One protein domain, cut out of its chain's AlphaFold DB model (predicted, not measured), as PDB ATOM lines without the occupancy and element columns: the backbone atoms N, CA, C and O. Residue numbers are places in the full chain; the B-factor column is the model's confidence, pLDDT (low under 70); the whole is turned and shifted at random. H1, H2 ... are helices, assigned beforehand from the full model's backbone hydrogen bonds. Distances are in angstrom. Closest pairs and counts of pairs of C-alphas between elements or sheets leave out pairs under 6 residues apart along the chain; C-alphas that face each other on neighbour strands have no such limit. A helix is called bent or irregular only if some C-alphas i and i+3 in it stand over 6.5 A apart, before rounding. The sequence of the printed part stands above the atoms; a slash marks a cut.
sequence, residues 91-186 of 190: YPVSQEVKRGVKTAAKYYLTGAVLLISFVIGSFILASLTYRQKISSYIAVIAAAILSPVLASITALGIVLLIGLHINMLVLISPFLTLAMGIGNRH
ATOM      1  N   TYR A  91     125.441  71.192  57.748       87.38
ATOM      2  CA  TYR A  91     125.342  72.579  57.316       87.38
ATOM      3  C   TYR A  91     123.937  72.984  56.840       87.38
ATOM      4  O   TYR A  91     123.423  73.958  57.395       87.38
ATOM      5  N   PRO A  92     123.282  72.302  55.873       84.25
ATOM      6  CA  PRO A  92     121.939  72.689  55.432       84.25
ATOM      7  C   PRO A  92     120.912  72.630  56.571       84.25
ATOM      8  O   PRO A  92     120.120  73.556  56.714       84.25
ATOM      9  N   VAL A  93     120.990  71.634  57.463       86.12
ATOM     10  CA  VAL A  93     120.128  71.576  58.659       86.12
ATOM     11  C   VAL A  93     120.371  72.782  59.571       86.12
ATOM     12  O   VAL A  93     119.427  73.431  60.015       86.12
ATOM     13  N   SER A  94     121.633  73.153  59.799       84.19
ATOM     14  CA  SER A  94     121.968  74.345  60.589       84.19
ATOM     15  C   SER A  94     121.452  75.642  59.952       84.19
ATOM     16  O   SER A  94     121.084  76.574  60.668       84.19
ATOM     17  N   GLN A  95     121.426  75.734  58.617       85.56
ATOM     18  CA  GLN A  95     120.836  76.871  57.902       85.56
ATOM     19  C   GLN A  95     119.320  76.925  58.088       85.56
ATOM     20  O   GLN A  95     118.786  77.999  58.360       85.56
ATOM     21  N   GLU A  96     118.643  75.783  58.013       83.50
ATOM     22  CA  GLU A  96     117.203  75.687  58.253       83.50
ATOM     23  C   GLU A  96     116.828  76.107  59.676       83.50
ATOM     24  O   GLU A  96     115.919  76.917  59.864       83.50
ATOM     25  N   VAL A  97     117.597  75.677  60.679       85.25
ATOM     26  CA  VAL A  97     117.414  76.126  62.068       85.25
ATOM     27  C   VAL A  97     117.607  77.640  62.183       85.25
ATOM     28  O   VAL A  97     116.760  78.324  62.756       85.25
ATOM     29  N   LYS A  98     118.674  78.202  61.600       83.44
ATOM     30  CA  LYS A  98     118.914  79.659  61.603       83.44
ATOM     31  C   LYS A  98     117.793  80.432  60.913       83.44
ATOM     32  O   LYS A  98     117.403  81.499  61.388       83.44
ATOM     33  N   ARG A  99     117.266  79.904  59.809       85.75
ATOM     34  CA  ARG A  99     116.115  80.469  59.100       85.75
ATOM     35  C   ARG A  99     114.875  80.452  59.987       85.75
ATOM     36  O   ARG A  99     114.220  81.484  60.104       85.75
ATOM     37  N   GLY A 100     114.608  79.334  60.661       82.94
ATOM     38  CA  GLY A 100     113.530  79.203  61.642       82.94
ATOM     39  C   GLY A 100     113.640  80.235  62.764       82.94
ATOM     40  O   GLY A 100     112.700  80.990  62.995       82.94
ATOM     41  N   VAL A 101     114.820  80.359  63.378       81.88
ATOM     42  CA  VAL A 101     115.090  81.354  64.431       81.88
ATOM     43  C   VAL A 101     114.886  82.780  63.918       81.88
ATOM     44  O   VAL A 101     114.249  83.584  64.593       81.88
ATOM     45  N   LYS A 102     115.367  83.111  62.714       83.06
ATOM     46  CA  LYS A 102     115.186  84.445  62.119       83.06
ATOM     47  C   LYS A 102     113.711  84.773  61.892       83.06
ATOM     48  O   LYS A 102     113.298  85.907  62.121       83.06
ATOM     49  N   THR A 103     112.926  83.809  61.425       84.44
ATOM     50  CA  THR A 103     111.485  83.985  61.222       84.44
ATOM     51  C   THR A 103     110.766  84.156  62.556       84.44
ATOM     52  O   THR A 103     109.998  85.103  62.706       84.44
ATOM     53  N   ALA A 104     111.073  83.321  63.551       82.00
ATOM     54  CA  ALA A 104     110.516  83.439  64.895       82.00
ATOM     55  C   ALA A 104     110.846  84.800  65.531       82.00
ATOM     56  O   ALA A 104     109.956  85.467  66.050       82.00
ATOM     57  N   ALA A 105     112.096  85.263  65.419       81.38
ATOM     58  CA  ALA A 105     112.540  86.550  65.955       81.38
ATOM     59  C   ALA A 105     111.701  87.738  65.447       81.38
ATOM     60  O   ALA A 105     111.406  88.653  66.214       81.38
ATOM     61  N   LYS A 106     111.261  87.716  64.182       84.19
ATOM     62  CA  LYS A 106     110.372  88.757  63.637       84.19
ATOM     63  C   LYS A 106     109.007  88.768  64.327       84.19
ATOM     64  O   LYS A 106     108.503  89.838  64.668       84.19
ATOM     65  N   TYR A 107     108.422  87.593  64.555       84.31
ATOM     66  CA  TYR A 107     107.151  87.479  65.271       84.31
ATOM     67  C   TYR A 107     107.274  87.945  66.723       84.31
ATOM     68  O   TYR A 107     106.410  88.679  67.194       84.31
ATOM     69  N   TYR A 108     108.383  87.628  67.397       80.75
ATOM     70  CA  TYR A 108     108.648  88.131  68.748       80.75
ATOM     71  C   TYR A 108     108.733  89.645  68.822       80.75
ATOM     72  O   TYR A 108     108.151  90.248  69.719       80.75
ATOM     73  N   LEU A 109     109.436  90.267  67.876       84.56
ATOM     74  CA  LEU A 109     109.559  91.720  67.837       84.56
ATOM     75  C   LEU A 109     108.190  92.377  67.627       84.56
ATOM     76  O   LEU A 109     107.857  93.345  68.302       84.56
ATOM     77  N   THR A 110     107.366  91.791  66.759       87.56
ATOM     78  CA  THR A 110     105.989  92.252  66.526       87.56
ATOM     79  C   THR A 110     105.137  92.122  67.793       87.56
ATOM     80  O   THR A 110     104.454  93.070  68.177       87.56
ATOM     81  N   GLY A 111     105.225  90.985  68.492       82.50
ATOM     82  CA  GLY A 111     104.532  90.762  69.763       82.50
ATOM     83  C   GLY A 111     104.973  91.726  70.866       82.50
ATOM     84  O   GLY A 111     104.133  92.243  71.597       82.50
ATOM     85  N   ALA A 112     106.269  92.037  70.952       79.81
ATOM     86  CA  ALA A 112     106.795  93.008  71.909       79.81
ATOM     87  C   ALA A 112     106.238  94.420  71.662       79.81
ATOM     88  O   ALA A 112     105.787  95.072  72.599       79.81
ATOM     89  N   VAL A 113     106.204  94.873  70.405       86.31
ATOM     90  CA  VAL A 113     105.632  96.183  70.041       86.31
ATOM     91  C   VAL A 113     104.141  96.248  70.376       86.31
ATOM     92  O   VAL A 113     103.677  97.241  70.943       86.31
ATOM     93  N   LEU A 114     103.394  95.183  70.075       87.06
ATOM     94  CA  LEU A 114     101.967  95.105  70.379       87.06
ATOM     95  C   LEU A 114     101.709  95.148  71.891       87.06
ATOM     96  O   LEU A 114     100.821  95.867  72.343       87.06
ATOM     97  N   LEU A 115     102.528  94.446  72.678       80.38
ATOM     98  CA  LEU A 115     102.431  94.440  74.134       80.38
ATOM     99  C   LEU A 115     102.734  95.813  74.741       80.38
ATOM    100  O   LEU A 115     101.979  96.284  75.587       80.38
ATOM    101  N   ILE A 116     103.794  96.486  74.286       81.00
ATOM    102  CA  ILE A 116     104.121  97.851  74.729       81.00
ATOM    103  C   ILE A 116     102.957  98.799  74.420       81.00
ATOM    104  O   ILE A 116     102.546  99.574  75.281       81.00
ATOM    105  N   SER A 117     102.380  98.690  73.222       85.62
ATOM    106  CA  SER A 117     101.232  99.504  72.807       85.62
ATOM    107  C   SER A 117      99.998  99.238  73.677       85.62
ATOM    108  O   SER A 117      99.333 100.177  74.107       85.62
ATOM    109  N   PHE A 118      99.720  97.969  73.990       84.38
ATOM    110  CA  PHE A 118      98.610  97.567  74.856       84.38
ATOM    111  C   PHE A 118      98.776  98.079  76.292       84.38
ATOM    112  O   PHE A 118      97.817  98.584  76.879       84.38
ATOM    113  N   VAL A 119      99.990  97.994  76.840       78.31
ATOM    114  CA  VAL A 119     100.326  98.527  78.164       78.31
ATOM    115  C   VAL A 119     100.088 100.037  78.177       78.31
ATOM    116  O   VAL A 119      99.293 100.513  78.981       78.31
ATOM    117  N   ILE A 120     100.678 100.786  77.238       80.38
ATOM    118  CA  ILE A 120     100.484 102.242  77.137       80.38
ATOM    119  C   ILE A 120      98.994 102.597  77.018       80.38
ATOM    120  O   ILE A 120      98.523 103.467  77.747       80.38
ATOM    121  N   GLY A 121      98.238 101.904  76.161       83.12
ATOM    122  CA  GLY A 121      96.802 102.139  75.978       83.12
ATOM    123  C   GLY A 121      95.981 101.889  77.246       83.12
ATOM    124  O   GLY A 121      95.181 102.737  77.641       83.12
ATOM    125  N   SER A 122      96.225 100.766  77.925       79.94
ATOM    126  CA  SER A 122      95.572 100.426  79.198       79.94
ATOM    127  C   SER A 122      95.860 101.476  80.275       79.94
ATOM    128  O   SER A 122      94.971 101.875  81.025       79.94
ATOM    129  N   PHE A 123      97.095 101.978  80.312       73.25
ATOM    130  CA  PHE A 123      97.506 103.023  81.240       73.25
ATOM    131  C   PHE A 123      96.892 104.393  80.906       73.25
ATOM    132  O   PHE A 123      96.428 105.073  81.814       73.25
ATOM    133  N   ILE A 124      96.797 104.800  79.637       78.69
ATOM    134  CA  ILE A 124      96.106 106.050  79.257       78.69
ATOM    135  C   ILE A 124      94.646 106.023  79.729       78.69
ATOM    136  O   ILE A 124      94.174 106.991  80.329       78.69
ATOM    137  N   LEU A 125      93.953 104.895  79.529       79.81
ATOM    138  CA  LEU A 125      92.588 104.693  80.022       79.81
ATOM    139  C   LEU A 125      92.500 104.827  81.549       79.81
ATOM    140  O   LEU A 125      91.628 105.526  82.061       79.81
ATOM    141  N   ALA A 126      93.421 104.203  82.286       73.81
ATOM    142  CA  ALA A 126      93.449 104.289  83.744       73.81
ATOM    143  C   ALA A 126      93.729 105.719  84.249       73.81
ATOM    144  O   ALA A 126      93.154 106.147  85.251       73.81
ATOM    145  N   SER A 127      94.588 106.474  83.557       68.94
ATOM    146  CA  SER A 127      94.928 107.861  83.896       68.94
ATOM    147  C   SER A 127      93.723 108.794  83.765       68.94
ATOM    148  O   SER A 127      93.465 109.596  84.665       68.94
ATOM    149  N   LEU A 128      92.946 108.637  82.686       73.81
ATOM    150  CA  LEU A 128      91.711 109.388  82.457       73.81
ATOM    151  C   LEU A 128      90.671 109.118  83.553       73.81
ATOM    152  O   LEU A 128      90.020 110.053  84.016       73.81
ATOM    153  N   THR A 129      90.559 107.869  84.009       75.62
ATOM    154  CA  THR A 129      89.588 107.465  85.037       75.62
ATOM    155  C   THR A 129      89.959 107.950  86.443       75.62
ATOM    156  O   THR A 129      89.085 108.401  87.178       75.62
ATOM    157  N   TYR A 130      91.237 107.885  86.841       72.50
ATOM    158  CA  TYR A 130      91.660 108.135  88.233       72.50
ATOM    159  C   TYR A 130      92.336 109.493  88.491       72.50
ATOM    160  O   TYR A 130      92.664 109.790  89.640       72.50
ATOM    161  N   ARG A 131      92.547 110.333  87.464       67.75
ATOM    162  CA  ARG A 131      93.032 111.728  87.588       67.75
ATOM    163  C   ARG A 131      94.299 111.872  88.463       67.75
ATOM    164  O   ARG A 131      94.447 112.828  89.223       67.75
ATOM    165  N   GLN A 132      95.211 110.896  88.377       60.97
ATOM    166  CA  GLN A 132      96.431 110.801  89.194       60.97
ATOM    167  C   GLN A 132      97.606 111.640  88.652       60.97
ATOM    168  O   GLN A 132      97.699 111.926  87.460       60.97
ATOM    169  N   LYS A 133      98.549 112.005  89.540       60.53
ATOM    170  CA  LYS A 133      99.775 112.757  89.200       60.53
ATOM    171  C   LYS A 133     100.731 111.937  88.312       60.53
ATOM    172  O   LYS A 133     101.049 110.791  88.610       60.53
ATOM    173  N   ILE A 134     101.268 112.583  87.275       62.56
ATOM    174  CA  ILE A 134     102.078 111.984  86.192       62.56
ATOM    175  C   ILE A 134     103.447 111.432  86.655       62.56
ATOM    176  O   ILE A 134     103.966 110.489  86.063       62.56
ATOM    177  N   SER A 135     104.040 111.968  87.729       62.00
ATOM    178  CA  SER A 135     105.409 111.599  88.141       62.00
ATOM    179  C   SER A 135     105.534 110.190  88.735       62.00
ATOM    180  O   SER A 135     106.493 109.487  88.431       62.00
ATOM    181  N   SER A 136     104.587 109.757  89.567       64.25
ATOM    182  CA  SER A 136     104.532 108.378  90.081       64.25
ATOM    183  C   SER A 136     104.102 107.382  88.994       64.25
ATOM    184  O   SER A 136     104.388 106.192  89.088       64.25
ATOM    185  N   TYR A 137     103.480 107.885  87.929       66.25
ATOM    186  CA  TYR A 137     102.955 107.120  86.802       66.25
ATOM    187  C   TYR A 137     104.058 106.470  85.953       66.25
ATOM    188  O   TYR A 137     104.003 105.281  85.644       66.25
ATOM    189  N   ILE A 138     105.103 107.236  85.628       68.06
ATOM    190  CA  ILE A 138     106.223 106.770  84.792       68.06
ATOM    191  C   ILE A 138     107.022 105.671  85.507       68.06
ATOM    192  O   ILE A 138     107.419 104.687  84.883       68.06
ATOM    193  N   ALA A 139     107.209 105.798  86.825       73.06
ATOM    194  CA  ALA A 139     107.934 104.816  87.627       73.06
ATOM    195  C   ALA A 139     107.223 103.452  87.667       73.06
ATOM    196  O   ALA A 139     107.873 102.415  87.543       73.06
ATOM    197  N   VAL A 140     105.889 103.444  87.779       73.62
ATOM    198  CA  VAL A 140     105.092 102.206  87.788       73.62
ATOM    199  C   VAL A 140     105.131 101.514  86.426       73.62
ATOM    200  O   VAL A 140     105.293 100.297  86.373       73.62
ATOM    201  N   ILE A 141     105.058 102.270  85.325       70.81
ATOM    202  CA  ILE A 141     105.145 101.717  83.963       70.81
ATOM    203  C   ILE A 141     106.527 101.107  83.716       70.81
ATOM    204  O   ILE A 141     106.631  99.969  83.254       70.81
ATOM    205  N   ALA A 142     107.591 101.834  84.066       73.75
ATOM    206  CA  ALA A 142     108.953 101.336  83.940       73.75
ATOM    207  C   ALA A 142     109.147 100.057  84.766       73.75
ATOM    208  O   ALA A 142     109.647  99.064  84.240       73.75
ATOM    209  N   ALA A 143     108.678 100.032  86.017       76.75
ATOM    210  CA  ALA A 143     108.761  98.853  86.877       76.75
ATOM    211  C   ALA A 143     107.948  97.660  86.340       76.75
ATOM    212  O   ALA A 143     108.422  96.524  86.400       76.75
ATOM    213  N   ALA A 144     106.755  97.897  85.786       73.50
ATOM    214  CA  ALA A 144     105.881  96.853  85.252       73.50
ATOM    215  C   ALA A 144     106.462  96.158  84.011       73.50
ATOM    216  O   ALA A 144     106.244  94.961  83.835       73.50
ATOM    217  N   ILE A 145     107.220  96.878  83.179       74.44
ATOM    218  CA  ILE A 145     107.867  96.318  81.984       74.44
ATOM    219  C   ILE A 145     109.246  95.739  82.325       74.44
ATOM    220  O   ILE A 145     109.554  94.620  81.917       74.44
ATOM    221  N   LEU A 146     110.078  96.459  83.090       79.12
ATOM    222  CA  LEU A 146     111.433  95.998  83.410       79.12
ATOM    223  C   LEU A 146     111.429  94.744  84.284       79.12
ATOM    224  O   LEU A 146     112.257  93.867  84.065       79.12
ATOM    225  N   SER A 147     110.523  94.637  85.260       79.00
ATOM    226  CA  SER A 147     110.501  93.509  86.199       79.00
ATOM    227  C   SER A 147     110.418  92.136  85.503       79.00
ATOM    228  O   SER A 147     111.313  91.318  85.731       79.00
ATOM    229  N   PRO A 148     109.440  91.862  84.616       76.56
ATOM    230  CA  PRO A 148     109.369  90.577  83.919       76.56
ATOM    231  C   PRO A 148     110.509  90.374  82.908       76.56
ATOM    232  O   PRO A 148     110.959  89.243  82.724       76.56
ATOM    233  N   VAL A 149     111.029  91.443  82.291       79.69
ATOM    234  CA  VAL A 149     112.177  91.351  81.370       79.69
ATOM    235  C   VAL A 149     113.448  90.943  82.116       79.69
ATOM    236  O   VAL A 149     114.120  90.000  81.697       79.69
ATOM    237  N   LEU A 150     113.761  91.587  83.245       80.81
ATOM    238  CA  LEU A 150     114.909  91.218  84.076       80.81
ATOM    239  C   LEU A 150     114.762  89.804  84.643       80.81
ATOM    240  O   LEU A 150     115.726  89.038  84.612       80.81
ATOM    241  N   ALA A 151     113.567  89.435  85.116       82.12
ATOM    242  CA  ALA A 151     113.295  88.086  85.609       82.12
ATOM    243  C   ALA A 151     113.557  87.034  84.522       82.12
ATOM    244  O   ALA A 151     114.209  86.021  84.777       82.12
ATOM    245  N   SER A 152     113.126  87.305  83.289       79.69
ATOM    246  CA  SER A 152     113.347  86.402  82.166       79.69
ATOM    247  C   SER A 152     114.816  86.303  81.749       79.69
ATOM    248  O   SER A 152     115.313  85.192  81.575       79.69
ATOM    249  N   ILE A 153     115.542  87.423  81.646       83.38
ATOM    250  CA  ILE A 153     116.984  87.415  81.335       83.38
ATOM    251  C   ILE A 153     117.754  86.632  82.401       83.38
ATOM    252  O   ILE A 153     118.627  85.833  82.069       83.38
ATOM    253  N   THR A 154     117.397  86.816  83.673       85.81
ATOM    254  CA  THR A 154     118.022  86.105  84.795       85.81
ATOM    255  C   THR A 154     117.748  84.604  84.713       85.81
ATOM    256  O   THR A 154     118.675  83.805  84.816       85.81
ATOM    257  N   ALA A 155     116.500  84.205  84.445       81.62
ATOM    258  CA  ALA A 155     116.133  82.804  84.263       81.62
ATOM    259  C   ALA A 155     116.872  82.164  83.074       81.62
ATOM    260  O   ALA A 155     117.417  81.070  83.206       81.62
ATOM    261  N   LEU A 156     116.960  82.863  81.936       82.00
ATOM    262  CA  LEU A 156     117.730  82.411  80.775       82.00
ATOM    263  C   LEU A 156     119.224  82.279  81.099       82.00
ATOM    264  O   LEU A 156     119.848  81.301  80.694       82.00
ATOM    265  N   GLY A 157     119.786  83.223  81.856       82.44
ATOM    266  CA  GLY A 157     121.172  83.178  82.321       82.44
ATOM    267  C   GLY A 157     121.453  81.963  83.206       82.44
ATOM    268  O   GLY A 157     122.441  81.266  82.991       82.44
ATOM    269  N   ILE A 158     120.556  81.650  84.144       83.69
ATOM    270  CA  ILE A 158     120.675  80.465  85.006       83.69
ATOM    271  C   ILE A 158     120.584  79.175  84.179       83.69
ATOM    272  O   ILE A 158     121.402  78.275  84.354       83.69
ATOM    273  N   VAL A 159     119.646  79.090  83.230       82.25
ATOM    274  CA  VAL A 159     119.511  77.925  82.336       82.25
ATOM    275  C   VAL A 159     120.772  77.715  81.489       82.25
ATOM    276  O   VAL A 159     121.219  76.578  81.328       82.25
ATOM    277  N   LEU A 160     121.380  78.799  80.996       80.38
ATOM    278  CA  LEU A 160     122.655  78.758  80.275       80.38
ATOM    279  C   LEU A 160     123.810  78.280  81.165       80.38
ATOM    280  O   LEU A 160     124.624  77.479  80.711       80.38
ATOM    281  N   LEU A 161     123.872  78.731  82.423       83.25
ATOM    282  CA  LEU A 161     124.901  78.315  83.386       83.25
ATOM    283  C   LEU A 161     124.802  76.829  83.754       83.25
ATOM    284  O   LEU A 161     125.826  76.179  83.941       83.25
ATOM    285  N   ILE A 162     123.588  76.275  83.801       84.44
ATOM    286  CA  ILE A 162     123.337  74.842  84.037       84.44
ATOM    287  C   ILE A 162     123.739  73.987  82.811       84.44
ATOM    288  O   ILE A 162     123.776  72.760  82.883       84.44
ATOM    289  N   GLY A 163     124.088  74.614  81.682       72.19
ATOM    290  CA  GLY A 163     124.499  73.918  80.463       72.19
ATOM    291  C   GLY A 163     123.327  73.321  79.685       72.19
ATOM    292  O   GLY A 163     123.527  72.451  78.834       72.19
ATOM    293  N   LEU A 164     122.096  73.774  79.952       69.94
ATOM    294  CA  LEU A 164     120.927  73.317  79.212       69.94
ATOM    295  C   LEU A 164     120.927  73.933  77.810       69.94
ATOM    296  O   LEU A 164     121.082  75.144  77.629       69.94
ATOM    297  N   HIS A 165     120.731  73.093  76.797       62.72
ATOM    298  CA  HIS A 165     120.730  73.549  75.414       62.72
ATOM    299  C   HIS A 165     119.507  74.442  75.158       62.72
ATOM    300  O   HIS A 165     118.363  73.993  75.261       62.72
ATOM    301  N   ILE A 166     119.738  75.707  74.789       60.47
ATOM    302  CA  ILE A 166     118.666  76.637  74.416       60.47
ATOM    303  C   ILE A 166     117.972  76.080  73.171       60.47
ATOM    304  O   ILE A 166     118.556  76.021  72.086       60.47
ATOM    305  N   ASN A 167     116.727  75.640  73.338       63.66
ATOM    306  CA  ASN A 167     115.858  75.236  72.240       63.66
ATOM    307  C   ASN A 167     114.936  76.404  71.859       63.66
ATOM    308  O   ASN A 167     114.711  77.316  72.652       63.66
ATOM    309  N   MET A 168     114.352  76.371  70.663       59.00
ATOM    310  CA  MET A 168     113.433  77.402  70.165       59.00
ATOM    311  C   MET A 168     112.239  77.646  71.117       59.00
ATOM    312  O   MET A 168     111.740  78.761  71.203       59.00
ATOM    313  N   LEU A 169     111.845  76.626  71.890       58.94
ATOM    314  CA  LEU A 169     110.841  76.688  72.964       58.94
ATOM    315  C   LEU A 169     111.238  77.605  74.131       58.94
ATOM    316  O   LEU A 169     110.395  78.306  74.682       58.94
ATOM    317  N   VAL A 170     112.527  77.649  74.476       67.12
ATOM    318  CA  VAL A 170     113.058  78.530  75.529       67.12
ATOM    319  C   VAL A 170     112.949  80.000  75.114       67.12
ATOM    320  O   VAL A 170     112.839  80.869  75.967       67.12
ATOM    321  N   LEU A 171     112.887  80.288  73.810       64.62
ATOM    322  CA  LEU A 171     112.678  81.644  73.304       64.62
ATOM    323  C   LEU A 171     111.249  82.164  73.576       64.62
ATOM    324  O   LEU A 171     111.055  83.376  73.611       64.62
ATOM    325  N   ILE A 172     110.268  81.269  73.797       68.31
ATOM    326  CA  ILE A 172     108.856  81.620  74.079       68.31
ATOM    327  C   ILE A 172     108.654  81.943  75.567       68.31
ATOM    328  O   ILE A 172     107.766  82.719  75.925       68.31
ATOM    329  N   SER A 173     109.494  81.384  76.444       72.38
ATOM    330  CA  SER A 173     109.330  81.481  77.898       72.38
ATOM    331  C   SER A 173     109.236  82.914  78.451       72.38
ATOM    332  O   SER A 173     108.369  83.119  79.297       72.38
ATOM    333  N   PRO A 174     109.979  83.934  77.958       68.94
ATOM    334  CA  PRO A 174     109.862  85.308  78.456       68.94
ATOM    335  C   PRO A 174     108.449  85.875  78.306       68.94
ATOM    336  O   PRO A 174     107.918  86.509  79.215       68.94
ATOM    337  N   PHE A 175     107.823  85.619  77.155       67.12
ATOM    338  CA  PHE A 175     106.486  86.112  76.834       67.12
ATOM    339  C   PHE A 175     105.416  85.347  77.599       67.12
ATOM    340  O   PHE A 175     104.454  85.951  78.062       67.12
ATOM    341  N   LEU A 176     105.603  84.038  77.777       71.06
ATOM    342  CA  LEU A 176     104.689  83.221  78.567       71.06
ATOM    343  C   LEU A 176     104.718  83.632  80.045       71.06
ATOM    344  O   LEU A 176     103.666  83.803  80.654       71.06
ATOM    345  N   THR A 177     105.907  83.871  80.605       71.12
ATOM    346  CA  THR A 177     106.067  84.383  81.973       71.12
ATOM    347  C   THR A 177     105.459  85.771  82.122       71.12
ATOM    348  O   THR A 177     104.804  86.040  83.124       71.12
ATOM    349  N   LEU A 178     105.621  86.648  81.129       69.31
ATOM    350  CA  LEU A 178     105.027  87.982  81.156       69.31
ATOM    351  C   LEU A 178     103.490  87.916  81.067       69.31
ATOM    352  O   LEU A 178     102.811  88.577  81.851       69.31
ATOM    353  N   ALA A 179     102.933  87.065  80.201       68.50
ATOM    354  CA  ALA A 179     101.490  86.836  80.100       68.50
ATOM    355  C   ALA A 179     100.899  86.261  81.401       68.50
ATOM    356  O   ALA A 179      99.897  86.771  81.904       68.50
ATOM    357  N   MET A 180     101.545  85.250  81.994       71.06
ATOM    358  CA  MET A 180     101.135  84.682  83.285       71.06
ATOM    359  C   MET A 180     101.281  85.691  84.433       71.06
ATOM    360  O   MET A 180     100.409  85.775  85.296       71.06
ATOM    361  N   GLY A 181     102.354  86.486  84.439       64.38
ATOM    362  CA  GLY A 181     102.628  87.482  85.475       64.38
ATOM    363  C   GLY A 181     101.613  88.626  85.508       64.38
ATOM    364  O   GLY A 181     101.251  89.082  86.592       64.38
ATOM    365  N   ILE A 182     101.112  89.061  84.344       63.34
ATOM    366  CA  ILE A 182     100.017  90.042  84.256       63.34
ATOM    367  C   ILE A 182      98.702  89.414  84.734       63.34
ATOM    368  O   ILE A 182      97.992  90.029  85.528       63.34
ATOM    369  N   GLY A 183      98.397  88.181  84.314       57.00
ATOM    370  CA  GLY A 183      97.163  87.494  84.705       57.00
ATOM    371  C   GLY A 183      97.035  87.293  86.216       57.00
ATOM    372  O   GLY A 183      95.979  87.546  86.787       57.00
ATOM    373  N   ASN A 184      98.123  86.920  86.894       54.22
ATOM    374  CA  ASN A 184      98.066  86.573  88.317       54.22
ATOM    375  C   ASN A 184      97.871  87.787  89.251       54.22
ATOM    376  O   ASN A 184      97.413  87.628  90.379       54.22
ATOM    377  N   ARG A 185      98.179  89.012  88.796       48.00
ATOM    378  CA  ARG A 185      97.924  90.241  89.572       48.00
ATOM    379  C   ARG A 185      96.461  90.694  89.552       48.00
ATOM    380  O   ARG A 185      96.100  91.532  90.367       48.00
ATOM    381  N   HIS A 186      95.629  90.146  88.667       45.44
ATOM    382  CA  HIS A 186      94.206  90.493  88.594       45.44
ATOM    383  C   HIS A 186      93.294  89.588  89.441       45.44
ATOM    384  O   HIS A 186      92.130  89.928  89.621       45.44
TER     385      HIS A 186
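Overview. This is residues 91 to 186 of the 190 residues of the protein "SSD domain-containing protein" of Enterobius vermicularis (UniProt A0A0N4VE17). One long helix, H1, makes the longest axis, and a second long helix, H2, folds back beside it as in a loose V, while the short H3 packs on H2 partway along its length. The two ends of H1 stick out, with residues 91 to 96 at one end and residues 128 to 136, including the turn into H2, at the other. The printed part has 96 residues with three named helices, H1, H2 and H3 in chain order, and no named strand; its class is all helix. It is loose, with a radius of gyration of the C-alphas of 17.2 A, and a rod in outline, spanning 59 by 27 by 22 A.

Along the chain. Find C-alpha 91 at (125.342, 72.579, 57.316); from there H1, residues 91 to 130, runs 57.9 A to C-alpha 130 at (91.660, 108.135, 88.233). H2 is residues 134 to 161, 40.8 A long. H2 is neither bent nor irregular, but only just: C-alphas 145 and 148 are 6.2 A apart. H3, residues 173 to 184, ends at C-alpha 184 at (98.066, 86.573, 88.317).

Arrangement. Start from H1, which touches no helix. It is near H2, with 10 pairs of C-alphas within 10 A, the closest 8.2 A apart. H1 is also near H3, with 6 such pairs. Look at residues 148 to 153 of H2, which alone touch H3; the closest C-alphas are those of Ser 152 and Pro 174, 5.2 A apart. H2 and H3 run opposite ways at a steep tilt of 45 degrees. Every O i to N i+4 pair is within hydrogen-bond range in H1 and H3; in H2 it is 21 of 24.

Size, cuts and confidence. The C-alphas of Tyr 91 and Arg 131 are the two farthest apart, at 59.1 A. The printed part has no cut. The link from H1 to H2 is tight, and that from H2 to H3 is long, 11 residues. The mean pLDDT of the printed part is 75.2; 28 residues are under 70, among them 131 to 138, 164 to 172 and 181 to 186.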